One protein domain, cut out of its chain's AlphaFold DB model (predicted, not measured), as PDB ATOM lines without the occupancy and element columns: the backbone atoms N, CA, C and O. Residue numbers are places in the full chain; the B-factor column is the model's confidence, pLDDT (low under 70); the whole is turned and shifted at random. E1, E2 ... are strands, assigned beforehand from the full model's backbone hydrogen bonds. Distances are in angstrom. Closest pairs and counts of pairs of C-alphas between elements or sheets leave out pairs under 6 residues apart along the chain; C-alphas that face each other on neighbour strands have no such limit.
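What this domain is: This is residues 19 to 41, 109 to 150 and 201 to 261 of the 334 residues of an uncharacterized protein of Glomus cerebriforme (UniProt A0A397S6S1). With little regular structure, the domain is a long thin rod: extended unnamed stretches, with residues 109 to 150 folding back near Tyr 127, run side by side over much of its length, and the E1 and E2 hairpin makes one end. The 126 printed residues include no named helix and two named strands, E1 then E2, an antiparallel sheet ordered E1 - E2; the class is all strand, with only 20 residues in named elements. It is extended, with a radius of gyration of the C-alphas of 27.5 A and spans of 108 by 23 by 11 A.

How they stand to each other: E1, residues 213 to 222, and E2, residues 228 to 237, are antiparallel neighbours forming a hairpin, at 161 degrees between directions. N 213 and O 237 are within hydrogen-bond range at 2.9 A, as are N 229 and O 221 at 2.8 A.

Where its parts are: E1 is 30.3 A long from C-alpha 213 at (229.533, 161.588, 263.414); E2 is 29.5 A long, ending with C-alpha 237 at (226.755, 165.362, 261.099).

The domain as a whole: The farthest C-alphas, of Arg 225 and Ser 261, are 108.0 A apart. The printed part has two cuts: the C-alphas of residues 41 and 109 are 12.9 A apart across the first, and the C-alphas of residues 150 and 201 are 31.7 A apart across the second. The E1 to E2 link is tight. Residues 24 to 28 have pLDDT under 70.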
ATOM      1  N   GLY A  19     201.693 121.944 245.745       97.25
ATOM      2  CA  GLY A  19     202.477 123.062 245.269       97.25
ATOM      3  C   GLY A  19     203.885 123.013 245.852       97.25
ATOM      4  O   GLY A  19     204.124 122.431 246.914       97.25
ATOM      5  N   ARG A  20     204.833 123.590 245.125       97.31
ATOM      6  CA  ARG A  20     206.206 123.753 245.586       97.31
ATOM      7  C   ARG A  20     206.330 125.003 246.431       97.31
ATOM      8  O   ARG A  20     205.796 126.053 246.077       97.31
ATOM      9  N   ASP A  21     207.085 124.880 247.509       96.25
ATOM     10  CA  ASP A  21     207.484 126.029 248.303       96.25
ATOM     11  C   ASP A  21     208.388 126.942 247.477       96.25
ATOM     12  O   ASP A  21     209.205 126.489 246.664       96.25
ATOM     13  N   ALA A  22     208.252 128.236 247.722       92.19
ATOM     14  CA  ALA A  22     209.134 129.239 247.174       92.19
ATOM     15  C   ALA A  22     210.585 128.979 247.593       92.19
ATOM     16  O   ALA A  22     210.889 128.611 248.735       92.19
ATOM     17  N   ALA A  23     211.515 129.227 246.673       82.38
ATOM     18  CA  ALA A  23     212.926 129.200 247.010       82.38
ATOM     19  C   ALA A  23     213.254 130.331 247.997       82.38
ATOM     20  O   ALA A  23     212.734 131.443 247.903       82.38
ATOM     21  N   ILE A  24     214.162 130.068 248.939       68.06
ATOM     22  CA  ILE A  24     214.707 131.127 249.792       68.06
ATOM     23  C   ILE A  24     215.577 132.024 248.899       68.06
ATOM     24  O   ILE A  24     216.541 131.513 248.314       68.06
ATOM     25  N   PRO A  25     215.296 133.336 248.790       62.28
ATOM     26  CA  PRO A  25     216.097 134.215 247.952       62.28
ATOM     27  C   PRO A  25     217.555 134.220 248.419       62.28
ATOM     28  O   PRO A  25     217.847 134.433 249.596       62.28
ATOM     29  N   SER A  26     218.494 134.010 247.494       56.88
ATOM     30  CA  SER A  26     219.936 134.084 247.774       56.88
ATOM     31  C   SER A  26     220.485 135.518 247.739       56.88
ATOM     32  O   SER A  26     221.649 135.745 248.076       56.88
ATOM     33  N   GLY A  27     219.662 136.494 247.340       58.62
ATOM     34  CA  GLY A  27     220.041 137.896 247.191       58.62
ATOM     35  C   GLY A  27     219.572 138.788 248.339       58.62
ATOM     36  O   GLY A  27     218.476 138.645 248.875       58.62
ATOM     37  N   SER A  28     220.402 139.771 248.692       64.44
ATOM     38  CA  SER A  28     219.974 140.877 249.553       64.44
ATOM     39  C   SER A  28     218.959 141.754 248.810       64.44
ATOM     40  O   SER A  28     219.080 141.938 247.601       64.44
ATOM     41  N   TYR A  29     217.997 142.333 249.534       70.75
ATOM     42  CA  TYR A  29     217.043 143.329 249.007       70.75
ATOM     43  C   TYR A  29     215.979 142.800 248.025       70.75
ATOM     44  O   TYR A  29     215.298 143.597 247.385       70.75
ATOM     45  N   MET A  30     215.823 141.480 247.905       86.31
ATOM     46  CA  MET A  30     214.819 140.847 247.048       86.31
ATOM     47  C   MET A  30     213.516 140.579 247.804       86.31
ATOM     48  O   MET A  30     213.524 140.340 249.014       86.31
ATOM     49  N   ASN A  31     212.403 140.605 247.078       90.50
ATOM     50  CA  ASN A  31     211.151 140.054 247.577       90.50
ATOM     51  C   ASN A  31     211.258 138.524 247.639       90.50
ATOM     52  O   ASN A  31     212.076 137.928 246.937       90.50
ATOM     53  N   GLY A  32     210.451 137.909 248.494       92.88
ATOM     54  CA  GLY A  32     210.238 136.475 248.465       92.88
ATOM     55  C   GLY A  32     209.406 136.083 247.252       92.88
ATOM     56  O   GLY A  32     208.508 136.826 246.857       92.88
ATOM     57  N   ASP A  33     209.719 134.925 246.681       94.75
ATOM     58  CA  ASP A  33     208.918 134.335 245.612       94.75
ATOM     59  C   ASP A  33     207.622 133.744 246.179       94.75
ATOM     60  O   ASP A  33     207.551 133.390 247.358       94.75
ATOM     61  N   ASP A  34     206.599 133.621 245.343       96.12
ATOM     62  CA  ASP A  34     205.328 133.023 245.743       96.12
ATOM     63  C   ASP A  34     205.433 131.491 245.781       96.12
ATOM     64  O   ASP A  34     206.156 130.876 244.991       96.12
ATOM     65  N   GLY A  35     204.693 130.866 246.697       97.44
ATOM     66  CA  GLY A  35     204.499 129.419 246.696       97.44
ATOM     67  C   GLY A  35     203.560 128.992 245.566       97.44
ATOM     68  O   GLY A  35     202.621 129.710 245.221       97.44
ATOM     69  N   GLU A  36     203.780 127.814 244.985       98.25
ATOM     70  CA  GLU A  36     202.918 127.313 243.910       98.25
ATOM     71  C   GLU A  36     201.595 126.753 244.457       98.25
ATOM     72  O   GLU A  36     201.517 126.216 245.565       98.25
ATOM     73  N   ASP A  37     200.542 126.813 243.648       98.31
ATOM     74  CA  ASP A  37     199.262 126.182 243.963       98.31
ATOM     75  C   ASP A  37     199.334 124.653 243.832       98.31
ATOM     76  O   ASP A  37     200.037 124.097 242.984       98.31
ATOM     77  N   ALA A  38     198.533 123.955 244.633       98.31
ATOM     78  CA  ALA A  38     198.305 122.529 244.470       98.31
ATOM     79  C   ALA A  38     197.444 122.218 243.237       98.31
ATOM     80  O   ALA A  38     196.559 122.984 242.844       98.31
ATOM     81  N   THR A  39     197.611 121.019 242.676       98.12
ATOM     82  CA  THR A  39     196.708 120.527 241.629       98.12
ATOM     83  C   THR A  39     195.436 119.927 242.229       98.12
ATOM     84  O   THR A  39     195.366 119.544 243.403       98.12
ATOM     85  N   LYS A  40     194.368 119.889 241.429       97.25
ATOM     86  CA  LYS A  40     193.072 119.366 241.872       97.25
ATOM     87  C   LYS A  40     193.086 117.832 241.880       97.25
ATOM     88  O   LYS A  40     193.500 117.249 240.877       97.25
ATOM     89  N   PRO A  41     192.585 117.176 242.942       98.25
ATOM     90  CA  PRO A  41     192.340 115.741 242.905       98.25
ATOM     91  C   PRO A  41     191.209 115.381 241.945       98.25
ATOM     92  O   PRO A  41     190.378 116.221 241.584       98.25
ATOM     93  N   GLY A 109     199.076 123.644 249.180       98.38
ATOM     94  CA  GLY A 109     199.726 124.763 248.500       98.38
ATOM     95  C   GLY A 109     201.114 125.014 249.085       98.38
ATOM     96  O   GLY A 109     201.321 124.762 250.271       98.38
ATOM     97  N   GLY A 110     202.039 125.489 248.257       98.25
ATOM     98  CA  GLY A 110     203.407 125.778 248.672       98.25
ATOM     99  C   GLY A 110     203.508 127.021 249.552       98.25
ATOM    100  O   GLY A 110     202.704 127.952 249.445       98.25
ATOM    101  N   ASP A 111     204.508 127.055 250.419       97.88
ATOM    102  CA  ASP A 111     204.804 128.213 251.255       97.88
ATOM    103  C   ASP A 111     205.432 129.353 250.434       97.88
ATOM    104  O   ASP A 111     206.240 129.127 249.534       97.88
ATOM    105  N   GLY A 112     205.075 130.595 250.767       97.19
ATOM    106  CA  GLY A 112     205.676 131.795 250.191       97.19
ATOM    107  C   GLY A 112     207.044 132.111 250.803       97.19
ATOM    108  O   GLY A 112     207.305 131.870 251.985       97.19
ATOM    109  N   GLY A 113     207.931 132.691 250.002       95.31
ATOM    110  CA  GLY A 113     209.315 132.968 250.363       95.31
ATOM    111  C   GLY A 113     209.454 134.186 251.273       95.31
ATOM    112  O   GLY A 113     208.696 135.150 251.197       95.31
ATOM    113  N   TYR A 114     210.462 134.191 252.141       94.31
ATOM    114  CA  TYR A 114     210.757 135.359 252.971       94.31
ATOM    115  C   TYR A 114     211.351 136.504 252.148       94.31
ATOM    116  O   TYR A 114     212.239 136.290 251.327       94.31
ATOM    117  N   GLY A 115     210.926 137.733 252.440       94.25
ATOM    118  CA  GLY A 115     211.565 138.928 251.907       94.25
ATOM    119  C   GLY A 115     212.939 139.166 252.539       94.25
ATOM    120  O   GLY A 115     213.150 138.929 253.733       94.25
ATOM    121  N   ALA A 116     213.892 139.658 251.753       92.88
ATOM    122  CA  ALA A 116     215.250 139.909 252.218       92.88
ATOM    123  C   ALA A 116     215.357 141.200 253.048       92.88
ATOM    124  O   ALA A 116     214.573 142.139 252.907       92.88
ATOM    125  N   THR A 117     216.377 141.285 253.902       92.75
ATOM    126  CA  THR A 117     216.641 142.510 254.679       92.75
ATOM    127  C   THR A 117     217.097 143.653 253.765       92.75
ATOM    128  O   THR A 117     217.827 143.413 252.804       92.75
ATOM    129  N   GLY A 118     216.675 144.883 254.068       93.19
ATOM    130  CA  GLY A 118     217.033 146.112 253.353       93.19
ATOM    131  C   GLY A 118     218.499 146.529 253.537       93.19
ATOM    132  O   GLY A 118     219.167 146.102 254.480       93.19
ATOM    133  N   HIS A 119     219.022 147.383 252.650       91.25
ATOM    134  CA  HIS A 119     220.446 147.752 252.677       91.25
ATOM    135  C   HIS A 119     220.789 148.642 253.873       91.25
ATOM    136  O   HIS A 119     220.020 149.550 254.197       91.25
ATOM    137  N   PRO A 120     221.936 148.445 254.537       93.12
ATOM    138  CA  PRO A 120     222.378 149.398 255.538       93.12
ATOM    139  C   PRO A 120     222.686 150.751 254.878       93.12
ATOM    140  O   PRO A 120     223.177 150.817 253.751       93.12
ATOM    141  N   GLY A 121     222.373 151.828 255.584       94.69
ATOM    142  CA  GLY A 121     222.860 153.160 255.272       94.69
ATOM    143  C   GLY A 121     224.349 153.285 255.592       94.69
ATOM    144  O   GLY A 121     224.901 152.518 256.380       94.69
ATOM    145  N   MET A 122     225.005 154.258 254.972       95.19
ATOM    146  CA  MET A 122     226.404 154.590 255.222       95.19
ATOM    147  C   MET A 122     226.495 155.558 256.398       95.19
ATOM    148  O   MET A 122     225.686 156.482 256.493       95.19
ATOM    149  N   ASP A 123     227.474 155.367 257.276       95.62
ATOM    150  CA  ASP A 123     227.703 156.260 258.411       95.62
ATOM    151  C   ASP A 123     228.084 157.678 257.953       95.62
ATOM    152  O   ASP A 123     228.668 157.889 256.886       95.62
ATOM    153  N   ALA A 124     227.758 158.663 258.787       93.44
ATOM    154  CA  ALA A 124     228.202 160.031 258.597       93.44
ATOM    155  C   ALA A 124     229.734 160.117 258.680       93.44
ATOM    156  O   ALA A 124     230.388 159.399 259.435       93.44
ATOM    157  N   THR A 125     230.309 161.054 257.938       93.06
ATOM    158  CA  THR A 125     231.725 161.424 258.043       93.06
ATOM    159  C   THR A 125     231.832 162.885 258.452       93.06
ATOM    160  O   THR A 125     230.826 163.583 258.526       93.06
ATOM    161  N   ARG A 126     233.042 163.415 258.646       91.25
ATOM    162  CA  ARG A 126     233.222 164.863 258.860       91.25
ATOM    163  C   ARG A 126     232.794 165.734 257.667       91.25
ATOM    164  O   ARG A 126     232.695 166.946 257.806       91.25
ATOM    165  N   TYR A 127     232.562 165.133 256.496       90.75
ATOM    166  CA  TYR A 127     232.227 165.841 255.256       90.75
ATOM    167  C   TYR A 127     230.802 165.564 254.762       90.75
ATOM    168  O   TYR A 127     230.342 166.225 253.835       90.75
ATOM    169  N   SER A 128     230.100 164.590 255.348       90.81
ATOM    170  CA  SER A 128     228.778 164.163 254.888       90.81
ATOM    171  C   SER A 128     227.926 163.601 256.020       90.81
ATOM    172  O   SER A 128     228.438 162.995 256.961       90.81
ATOM    173  N   ASN A 129     226.611 163.740 255.891       93.38
ATOM    174  CA  ASN A 129     225.652 163.066 256.763       93.38
ATOM    175  C   ASN A 129     225.592 161.568 256.447       93.38
ATOM    176  O   ASN A 129     225.966 161.141 255.352       93.38
ATOM    177  N   GLY A 130     225.102 160.785 257.405       94.12
ATOM    178  CA  GLY A 130     224.810 159.373 257.194       94.12
ATOM    179  C   GLY A 130     223.597 159.199 256.284       94.12
ATOM    180  O   GLY A 130     222.728 160.070 256.212       94.12
ATOM    181  N   THR A 131     223.527 158.075 255.574       96.31
ATOM    182  CA  THR A 131     222.403 157.766 254.684       96.31
ATOM    183  C   THR A 131     221.394 156.848 255.360       96.31
ATOM    184  O   THR A 131     221.703 156.117 256.305       96.31
ATOM    185  N   ASN A 132     220.150 156.902 254.890       95.38
ATOM    186  CA  ASN A 132     219.095 156.031 255.389       95.38
ATOM    187  C   ASN A 132     219.330 154.586 254.941       95.38
ATOM    188  O   ASN A 132     219.859 154.330 253.857       95.38
ATOM    189  N   GLY A 133     218.882 153.647 255.764       95.25
ATOM    190  CA  GLY A 133     218.770 152.259 255.360       95.25
ATOM    191  C   GLY A 133     217.631 152.058 254.359       95.25
ATOM    192  O   GLY A 133     216.686 152.846 254.278       95.25
ATOM    193  N   GLY A 134     217.736 150.997 253.571       94.88
ATOM    194  CA  GLY A 134     216.796 150.646 252.514       94.88
ATOM    195  C   GLY A 134     215.603 149.876 253.052       94.88
ATOM    196  O   GLY A 134     215.659 149.280 254.125       94.88
ATOM    197  N   ARG A 135     214.514 149.863 252.288       94.56
ATOM    198  CA  ARG A 135     213.337 149.047 252.597       94.56
ATOM    199  C   ARG A 135     213.686 147.552 252.529       94.56
ATOM    200  O   ARG A 135     214.463 147.145 251.669       94.56
ATOM    201  N   GLY A 136     213.125 146.754 253.437       94.69
ATOM    202  CA  GLY A 136     213.166 145.292 253.349       94.69
ATOM    203  C   GLY A 136     212.252 144.768 252.242       94.69
ATOM    204  O   GLY A 136     211.215 145.368 251.968       94.69
ATOM    205  N   GLY A 137     212.629 143.663 251.604       94.31
ATOM    206  CA  GLY A 137     211.813 143.014 250.580       94.31
ATOM    207  C   GLY A 137     210.499 142.487 251.150       94.31
ATOM    208  O   GLY A 137     210.423 142.115 252.321       94.31
ATOM    209  N   ASP A 138     209.459 142.456 250.331       95.44
ATOM    210  CA  ASP A 138     208.167 141.881 250.697       95.44
ATOM    211  C   ASP A 138     208.258 140.349 250.706       95.44
ATOM    212  O   ASP A 138     209.065 139.777 249.981       95.44
ATOM    213  N   GLY A 139     207.494 139.678 251.563       95.88
ATOM    214  CA  GLY A 139     207.386 138.221 251.520       95.88
ATOM    215  C   GLY A 139     206.445 137.780 250.401       95.88
ATOM    216  O   GLY A 139     205.509 138.510 250.077       95.88
ATOM    217  N   GLY A 140     206.699 136.604 249.839       96.69
ATOM    218  CA  GLY A 140     205.876 136.024 248.784       96.69
ATOM    219  C   GLY A 140     204.548 135.489 249.302       96.69
ATOM    220  O   GLY A 140     204.408 135.106 250.473       96.69
ATOM    221  N   ASP A 141     203.557 135.473 248.425       97.88
ATOM    222  CA  ASP A 141     202.234 134.935 248.694       97.88
ATOM    223  C   ASP A 141     202.291 133.403 248.805       97.88
ATOM    224  O   ASP A 141     203.152 132.733 248.237       97.88
ATOM    225  N   ALA A 142     201.380 132.835 249.588       98.06
ATOM    226  CA  ALA A 142     201.285 131.390 249.734       98.06
ATOM    227  C   ALA A 142     200.449 130.773 248.612       98.06
ATOM    228  O   ALA A 142     199.409 131.319 248.231       98.06
ATOM    229  N   GLY A 143     200.828 129.571 248.194       98.44
ATOM    230  CA  GLY A 143     200.059 128.762 247.268       98.44
ATOM    231  C   GLY A 143     198.739 128.270 247.863       98.44
ATOM    232  O   GLY A 143     198.593 127.997 249.064       98.44
ATOM    233  N   ALA A 144     197.741 128.110 247.007       98.56
ATOM    234  CA  ALA A 144     196.451 127.543 247.343       98.56
ATOM    235  C   ALA A 144     196.498 126.010 247.383       98.56
ATOM    236  O   ALA A 144     196.779 125.350 246.388       98.56
ATOM    237  N   GLY A 145     196.137 125.428 248.529       98.50
ATOM    238  CA  GLY A 145     195.731 124.024 248.596       98.50
ATOM    239  C   GLY A 145     194.395 123.769 247.900       98.50
ATOM    240  O   GLY A 145     193.671 124.701 247.552       98.50
ATOM    241  N   THR A 146     194.038 122.496 247.736       98.62
ATOM    242  CA  THR A 146     192.777 122.085 247.101       98.62
ATOM    243  C   THR A 146     191.888 121.268 248.040       98.62
ATOM    244  O   THR A 146     192.348 120.632 248.988       98.62
ATOM    245  N   SER A 147     190.574 121.302 247.801       98.69
ATOM    246  CA  SER A 147     189.609 120.421 248.474       98.69
ATOM    247  C   SER A 147     189.833 118.966 248.065       98.69
ATOM    248  O   SER A 147     190.346 118.696 246.980       98.69
ATOM    249  N   GLY A 148     189.405 118.028 248.908       98.56
ATOM    250  CA  GLY A 148     189.356 116.617 248.543       98.56
ATOM    251  C   GLY A 148     188.253 116.345 247.521       98.56
ATOM    252  O   GLY A 148     187.234 117.036 247.486       98.56
ATOM    253  N   ALA A 149     188.451 115.342 246.673       98.62
ATOM    254  CA  ALA A 149     187.457 114.933 245.694       98.62
ATOM    255  C   ALA A 149     186.467 113.921 246.284       98.62
ATOM    256  O   ALA A 149     186.780 113.184 247.216       98.62
ATOM    257  N   ASN A 150     185.266 113.864 245.719       98.69
ATOM    258  CA  ASN A 150     184.228 112.936 246.163       98.69
ATOM    259  C   ASN A 150     184.590 111.480 245.847       98.69
ATOM    260  O   ASN A 150     185.281 111.203 244.860       98.69
ATOM    261  N   GLY A 201     204.972 134.091 253.052       96.50
ATOM    262  CA  GLY A 201     206.304 134.559 253.375       96.50
ATOM    263  C   GLY A 201     206.264 135.834 254.207       96.50
ATOM    264  O   GLY A 201     205.477 136.750 253.958       96.50
ATOM    265  N   ARG A 202     207.125 135.939 255.219       96.00
ATOM    266  CA  ARG A 202     207.235 137.177 256.003       96.00
ATOM    267  C   ARG A 202     208.088 138.203 255.259       96.00
ATOM    268  O   ARG A 202     209.115 137.853 254.685       96.00
ATOM    269  N   GLY A 203     207.699 139.473 255.332       95.12
ATOM    270  CA  GLY A 203     208.517 140.574 254.830       95.12
ATOM    271  C   GLY A 203     209.843 140.717 255.583       95.12
ATOM    272  O   GLY A 203     209.930 140.478 256.792       95.12
ATOM    273  N   GLY A 204     210.878 141.119 254.855       94.19
ATOM    274  CA  GLY A 204     212.214 141.352 255.374       94.19
ATOM    275  C   GLY A 204     212.298 142.616 256.220       94.19
ATOM    276  O   GLY A 204     211.529 143.564 256.058       94.19
ATOM    277  N   TYR A 205     213.257 142.655 257.141       95.00
ATOM    278  CA  TYR A 205     213.492 143.848 257.950       95.00
ATOM    279  C   TYR A 205     214.025 144.997 257.095       95.00
ATOM    280  O   TYR A 205     214.773 144.782 256.143       95.00
ATOM    281  N   GLY A 206     213.689 146.232 257.453       95.00
ATOM    282  CA  GLY A 206     214.354 147.390 256.870       95.00
ATOM    283  C   GLY A 206     215.830 147.455 257.260       95.00
ATOM    284  O   GLY A 206     216.224 147.042 258.352       95.00
ATOM    285  N   GLY A 207     216.657 147.972 256.359       95.06
ATOM    286  CA  GLY A 207     218.077 148.164 256.601       95.06
ATOM    287  C   GLY A 207     218.319 149.231 257.661       95.06
ATOM    288  O   GLY A 207     217.567 150.198 257.779       95.06
ATOM    289  N   ARG A 208     219.376 149.075 258.454       95.88
ATOM    290  CA  ARG A 208     219.725 150.050 259.494       95.88
ATOM    291  C   ARG A 208     220.206 151.360 258.863       95.88
ATOM    292  O   ARG A 208     220.960 151.314 257.901       95.88
ATOM    293  N   GLY A 209     219.813 152.510 259.402       95.81
ATOM    294  CA  GLY A 209     220.384 153.800 258.997       95.81
ATOM    295  C   GLY A 209     221.833 153.972 259.453       95.81
ATOM    296  O   GLY A 209     222.244 153.370 260.447       95.81
ATOM    297  N   GLY A 210     222.600 154.791 258.731       95.75
ATOM    298  CA  GLY A 210     223.976 155.114 259.099       95.75
ATOM    299  C   GLY A 210     224.065 155.846 260.437       95.75
ATOM    300  O   GLY A 210     223.189 156.629 260.797       95.75
ATOM    301  N   SER A 211     225.131 155.620 261.186       94.88
ATOM    302  CA  SER A 211     225.415 156.284 262.459       94.88
ATOM    303  C   SER A 211     225.826 157.746 262.241       94.88
ATOM    304  O   SER A 211     226.365 158.098 261.193       94.88
ATOM    305  N   GLY A 212     225.570 158.619 263.220       93.44
ATOM    306  CA  GLY A 212     226.039 160.012 263.182       93.44
ATOM    307  C   GLY A 212     227.530 160.144 263.507       93.44
ATOM    308  O   GLY A 212     228.133 159.225 264.058       93.44
ATOM    309  N   TYR A 213     228.111 161.308 263.210       93.56
ATOM    310  CA  TYR A 213     229.533 161.588 263.414       93.56
ATOM    311  C   TYR A 213     229.736 162.978 264.024       93.56
ATOM    312  O   TYR A 213     229.203 163.962 263.520       93.56
ATOM    313  N   SER A 214     230.521 163.077 265.097       90.38
ATOM    314  CA  SER A 214     230.870 164.348 265.749       90.38
ATOM    315  C   SER A 214     232.378 164.526 265.845       90.38
ATOM    316  O   SER A 214     233.088 163.570 266.154       90.38
ATOM    317  N   TRP A 215     232.858 165.753 265.658       91.56
ATOM    318  CA  TRP A 215     234.269 166.105 265.821       91.56
ATOM    319  C   TRP A 215     234.430 167.512 266.393       91.56
ATOM    320  O   TRP A 215     233.509 168.324 266.349       91.56
ATOM    321  N   THR A 216     235.605 167.807 266.943       91.81
ATOM    322  CA  THR A 216     235.934 169.118 267.517       91.81
ATOM    323  C   THR A 216     237.183 169.685 266.864       91.81
ATOM    324  O   THR A 216     238.182 168.976 266.737       91.81
ATOM    325  N   GLU A 217     237.159 170.962 266.504       89.75
ATOM    326  CA  GLU A 217     238.297 171.673 265.919       89.75
ATOM    327  C   GLU A 217     238.773 172.753 266.892       89.75
ATOM    328  O   GLU A 217     237.991 173.598 267.327       89.75
ATOM    329  N   THR A 218     240.054 172.710 267.263       88.06
ATOM    330  CA  THR A 218     240.660 173.697 268.167       88.06
ATOM    331  C   THR A 218     241.538 174.639 267.362       88.06
ATOM    332  O   THR A 218     242.523 174.218 266.760       88.06
ATOM    333  N   HIS A 219     241.178 175.916 267.370       85.69
ATOM    334  CA  HIS A 219     241.899 176.989 266.706       85.69
ATOM    335  C   HIS A 219     242.633 177.813 267.751       85.69
ATOM    336  O   HIS A 219     242.064 178.143 268.788       85.69
ATOM    337  N   SER A 220     243.882 178.168 267.477       84.06
ATOM    338  CA  SER A 220     244.643 179.068 268.334       84.06
ATOM    339  C   SER A 220     244.787 180.432 267.672       84.06
ATOM    340  O   SER A 220     245.125 180.493 266.490       84.06
ATOM    341  N   TYR A 221     244.565 181.509 268.417       83.06
ATOM    342  CA  TYR A 221     244.751 182.880 267.945       83.06
ATOM    343  C   TYR A 221     245.528 183.687 268.981       83.06
ATOM    344  O   TYR A 221     245.416 183.441 270.179       83.06
ATOM    345  N   THR A 222     246.335 184.641 268.530       76.38
ATOM    346  CA  THR A 222     247.095 185.516 269.428       76.38
ATOM    347  C   THR A 222     246.268 186.761 269.716       76.38
ATOM    348  O   THR A 222     245.834 187.448 268.790       76.38
ATOM    349  N   ASP A 223     246.012 187.034 270.991       82.88
ATOM    350  CA  ASP A 223     245.259 188.213 271.403       82.88
ATOM    351  C   ASP A 223     246.091 189.508 271.295       82.88
ATOM    352  O   ASP A 223     247.297 189.495 271.034       82.88
ATOM    353  N   SER A 224     245.450 190.660 271.513       77.12
ATOM    354  CA  SER A 224     246.104 191.976 271.434       77.12
ATOM    355  C   SER A 224     247.195 192.206 272.490       77.12
ATOM    356  O   SER A 224     247.869 193.236 272.455       77.12
ATOM    357  N   ARG A 225     247.381 191.264 273.425       84.06
ATOM    358  CA  ARG A 225     248.409 191.272 274.473       84.06
ATOM    359  C   ARG A 225     249.533 190.264 274.197       84.06
ATOM    360  O   ARG A 225     250.455 190.173 275.001       84.06
ATOM    361  N   GLY A 226     249.489 189.548 273.070       77.06
ATOM    362  CA  GLY A 226     250.519 188.593 272.659       77.06
ATOM    363  C   GLY A 226     250.349 187.181 273.227       77.06
ATOM    364  O   GLY A 226     251.245 186.359 273.039       77.06
ATOM    365  N   TYR A 227     249.232 186.869 273.896       83.12
ATOM    366  CA  TYR A 227     248.977 185.528 274.426       83.12
ATOM    367  C   TYR A 227     248.215 184.664 273.421       83.12
ATOM    368  O   TYR A 227     247.262 185.113 272.785       83.12
ATOM    369  N   THR A 228     248.619 183.399 273.303       82.25
ATOM    370  CA  THR A 228     247.897 182.397 272.512       82.25
ATOM    371  C   THR A 228     246.644 181.959 273.262       82.25
ATOM    372  O   THR A 228     246.729 181.344 274.323       82.25
ATOM    373  N   GLN A 229     245.484 182.258 272.696       87.81
ATOM    374  CA  GLN A 229     244.180 181.778 273.132       87.81
ATOM    375  C   GLN A 229     243.755 180.590 272.271       87.81
ATOM    376  O   GLN A 229     244.129 180.510 271.101       87.81
ATOM    377  N   TYR A 230     242.944 179.693 272.830       86.88
ATOM    378  CA  TYR A 230     242.369 178.556 272.114       86.88
ATOM    379  C   TYR A 230     240.847 178.677 272.081       86.88
ATOM    380  O   TYR A 230     240.218 178.929 273.105       86.88
ATOM    381  N   THR A 231     240.257 178.446 270.914       88.94
ATOM    382  CA  THR A 231     238.812 178.310 270.731       88.94
ATOM    383  C   THR A 231     238.531 176.926 270.175       88.94
ATOM    384  O   THR A 231     239.061 176.561 269.125       88.94
ATOM    385  N   THR A 232     237.685 176.160 270.857       90.19
ATOM    386  CA  THR A 232     237.229 174.849 270.388       90.19
ATOM    387  C   THR A 232     235.803 174.962 269.870       90.19
ATOM    388  O   THR A 232     234.916 175.420 270.589       90.19
ATOM    389  N   THR A 233     235.578 174.509 268.641       89.12
ATOM    390  CA  THR A 233     234.249 174.425 268.027       89.12
ATOM    391  C   THR A 233     233.885 172.959 267.828       89.12
ATOM    392  O   THR A 233     234.689 172.182 267.314       89.12
ATOM    393  N   SER A 234     232.679 172.571 268.241       89.50
ATOM    394  CA  SER A 234     232.141 171.224 268.034       89.50
ATOM    395  C   SER A 234     231.264 171.184 266.789       89.50
ATOM    396  O   SER A 234     230.428 172.061 266.580       89.50
ATOM    397  N   HIS A 235     231.419 170.130 265.999       92.56
ATOM    398  CA  HIS A 235     230.664 169.863 264.785       92.56
ATOM    399  C   HIS A 235     229.989 168.494 264.879       92.56
ATOM    400  O   HIS A 235     230.497 167.570 265.521       92.56
ATOM    401  N   TYR A 236     228.836 168.363 264.229       92.88
ATOM    402  CA  TYR A 236     228.060 167.131 264.196       92.88
ATOM    403  C   TYR A 236     227.363 166.977 262.850       92.88
ATOM    404  O   TYR A 236     226.657 167.884 262.414       92.88
ATOM    405  N   ASN A 237     227.520 165.802 262.250       93.31
ATOM    406  CA  ASN A 237     226.755 165.362 261.099       93.31
ATOM    407  C   ASN A 237     225.791 164.247 261.539       93.31
ATOM    408  O   ASN A 237     226.237 163.239 262.105       93.31
ATOM    409  N   PRO A 238     224.474 164.405 261.309       92.50
ATOM    410  CA  PRO A 238     223.487 163.402 261.677       92.50
ATOM    411  C   PRO A 238     223.687 162.086 260.928       92.50
ATOM    412  O   PRO A 238     224.183 162.054 259.800       92.50
ATOM    413  N   GLY A 239     223.260 161.001 261.570       95.94
ATOM    414  CA  GLY A 239     223.097 159.702 260.925       95.94
ATOM    415  C   GLY A 239     221.842 159.640 260.048       95.94
ATOM    416  O   GLY A 239     221.095 160.613 259.937       95.94
ATOM    417  N   GLY A 240     221.600 158.472 259.459       94.38
ATOM    418  CA  GLY A 240     220.378 158.162 258.725       94.38
ATOM    419  C   GLY A 240     219.372 157.351 259.541       94.38
ATOM    420  O   GLY A 240     219.681 156.766 260.579       94.38
ATOM    421  N   PHE A 241     218.145 157.283 259.036       95.56
ATOM    422  CA  PHE A 241     217.059 156.488 259.604       95.56
ATOM    423  C   PHE A 241     217.095 155.047 259.092       95.56
ATOM    424  O   PHE A 241     217.497 154.796 257.955       95.56
ATOM    425  N   SER A 242     216.652 154.092 259.911       96.31
ATOM    426  CA  SER A 242     216.402 152.730 259.430       96.31
ATOM    427  C   SER A 242     215.266 152.723 258.408       96.31
ATOM    428  O   SER A 242     214.275 153.436 258.568       96.31
ATOM    429  N   GLY A 243     215.417 151.913 257.367       95.56
ATOM    430  CA  GLY A 243     214.380 151.700 256.372       95.56
ATOM    431  C   GLY A 243     213.167 150.966 256.958       95.56
ATOM    432  O   GLY A 243     213.260 150.351 258.025       95.56
ATOM    433  N   PRO A 244     212.013 151.009 256.275       96.25
ATOM    434  CA  PRO A 244     210.838 150.246 256.675       96.25
ATOM    435  C   PRO A 244     211.008 148.753 256.360       96.25
ATOM    436  O   PRO A 244     211.697 148.381 255.408       96.25
ATOM    437  N   SER A 245     210.343 147.894 257.131       96.19
ATOM    438  CA  SER A 245     210.222 146.470 256.797       96.19
ATOM    439  C   SER A 245     209.320 146.252 255.578       96.19
ATOM    440  O   SER A 245     208.438 147.068 255.293       96.19
ATOM    441  N   GLY A 246     209.525 145.137 254.883       95.69
ATOM    442  CA  GLY A 246     208.596 144.638 253.875       95.69
ATOM    443  C   GLY A 246     207.307 144.102 254.500       95.69
ATOM    444  O   GLY A 246     207.248 143.790 255.694       95.69
ATOM    445  N   SER A 247     206.259 143.997 253.691       97.12
ATOM    446  CA  SER A 247     204.996 143.370 254.073       97.12
ATOM    447  C   SER A 247     205.094 141.848 254.028       97.12
ATOM    448  O   SER A 247     205.815 141.285 253.211       97.12
ATOM    449  N   THR A 248     204.339 141.176 254.893       97.38
ATOM    450  CA  THR A 248     204.067 139.737 254.766       97.38
ATOM    451  C   THR A 248     203.217 139.485 253.523       97.38
ATOM    452  O   THR A 248     202.316 140.279 253.233       97.38
ATOM    453  N   GLY A 249     203.487 138.382 252.831       96.88
ATOM    454  CA  GLY A 249     202.665 137.891 251.739       96.88
ATOM    455  C   GLY A 249     201.258 137.507 252.192       96.88
ATOM    456  O   GLY A 249     200.896 137.524 253.376       96.88
ATOM    457  N   ARG A 250     200.422 137.170 251.224       97.75
ATOM    458  CA  ARG A 250     199.007 136.869 251.409       97.75
ATOM    459  C   ARG A 250     198.783 135.372 251.478       97.75
ATOM    460  O   ARG A 250     199.434 134.584 250.804       97.75
ATOM    461  N   ARG A 251     197.799 134.987 252.288       97.12
ATOM    462  CA  ARG A 251     197.292 133.619 252.343       97.12
ATOM    463  C   ARG A 251     195.968 133.540 251.579       97.12
ATOM    464  O   ARG A 251     195.104 134.387 251.826       97.12
ATOM    465  N   PRO A 252     195.756 132.524 250.728       97.25
ATOM    466  CA  PRO A 252     194.439 132.238 250.173       97.25
ATOM    467  C   PRO A 252     193.391 132.046 251.282       97.25
ATOM    468  O   PRO A 252     193.675 131.468 252.332       97.25
ATOM    469  N   THR A 253     192.177 132.563 251.068       97.56
ATOM    470  CA  THR A 253     191.115 132.613 252.097       97.56
ATOM    471  C   THR A 253     189.907 131.733 251.788       97.56
ATOM    472  O   THR A 253     188.947 131.726 252.558       97.56
ATOM    473  N   HIS A 254     189.895 131.047 250.646       96.50
ATOM    474  CA  HIS A 254     188.760 130.214 250.266       96.50
ATOM    475  C   HIS A 254     188.747 128.931 251.109       96.50
ATOM    476  O   HIS A 254     189.791 128.316 251.288       96.50
ATOM    477  N   PRO A 255     187.598 128.497 251.643       97.75
ATOM    478  CA  PRO A 255     187.554 127.297 252.464       97.75
ATOM    479  C   PRO A 255     187.873 126.049 251.634       97.75
ATOM    480  O   PRO A 255     187.473 125.932 250.474       97.75
ATOM    481  N   LEU A 256     188.568 125.100 252.259       98.06
ATOM    482  CA  LEU A 256     188.804 123.771 251.708       98.06
ATOM    483  C   LEU A 256     187.893 122.765 252.405       98.06
ATOM    484  O   LEU A 256     187.669 122.837 253.615       98.06
ATOM    485  N   HIS A 257     187.367 121.825 251.631       98.31
ATOM    486  CA  HIS A 257     186.395 120.846 252.103       98.31
ATOM    487  C   HIS A 257     186.888 119.428 251.842       98.31
ATOM    488  O   HIS A 257     187.578 119.164 250.854       98.31
ATOM    489  N   ASN A 258     186.528 118.507 252.733       98.62
ATOM    490  CA  ASN A 258     186.653 117.087 252.436       98.62
ATOM    491  C   ASN A 258     185.665 116.727 251.322       98.62
ATOM    492  O   ASN A 258     184.575 117.298 251.237       98.62
ATOM    493  N   GLY A 259     186.046 115.763 250.495       98.19
ATOM    494  CA  GLY A 259     185.143 115.140 249.549       98.19
ATOM    495  C   GLY A 259     184.020 114.408 250.274       98.19
ATOM    496  O   GLY A 259     184.180 113.917 251.393       98.19
ATOM    497  N   ILE A 260     182.876 114.321 249.612       98.50
ATOM    498  CA  ILE A 260     181.718 113.573 250.093       98.50
ATOM    499  C   ILE A 260     181.941 112.095 249.753       98.50
ATOM    500  O   ILE A 260     182.328 111.776 248.625       98.50
ATOM    501  N   SER A 261     181.718 111.196 250.713       98.50
ATOM    502  CA  SER A 261     181.720 109.753 250.440       98.50
ATOM    503  C   SER A 261     180.574 109.379 249.502       98.50
ATOM    504  O   SER A 261     179.507 109.993 249.528       98.50
TER     505      SER A 261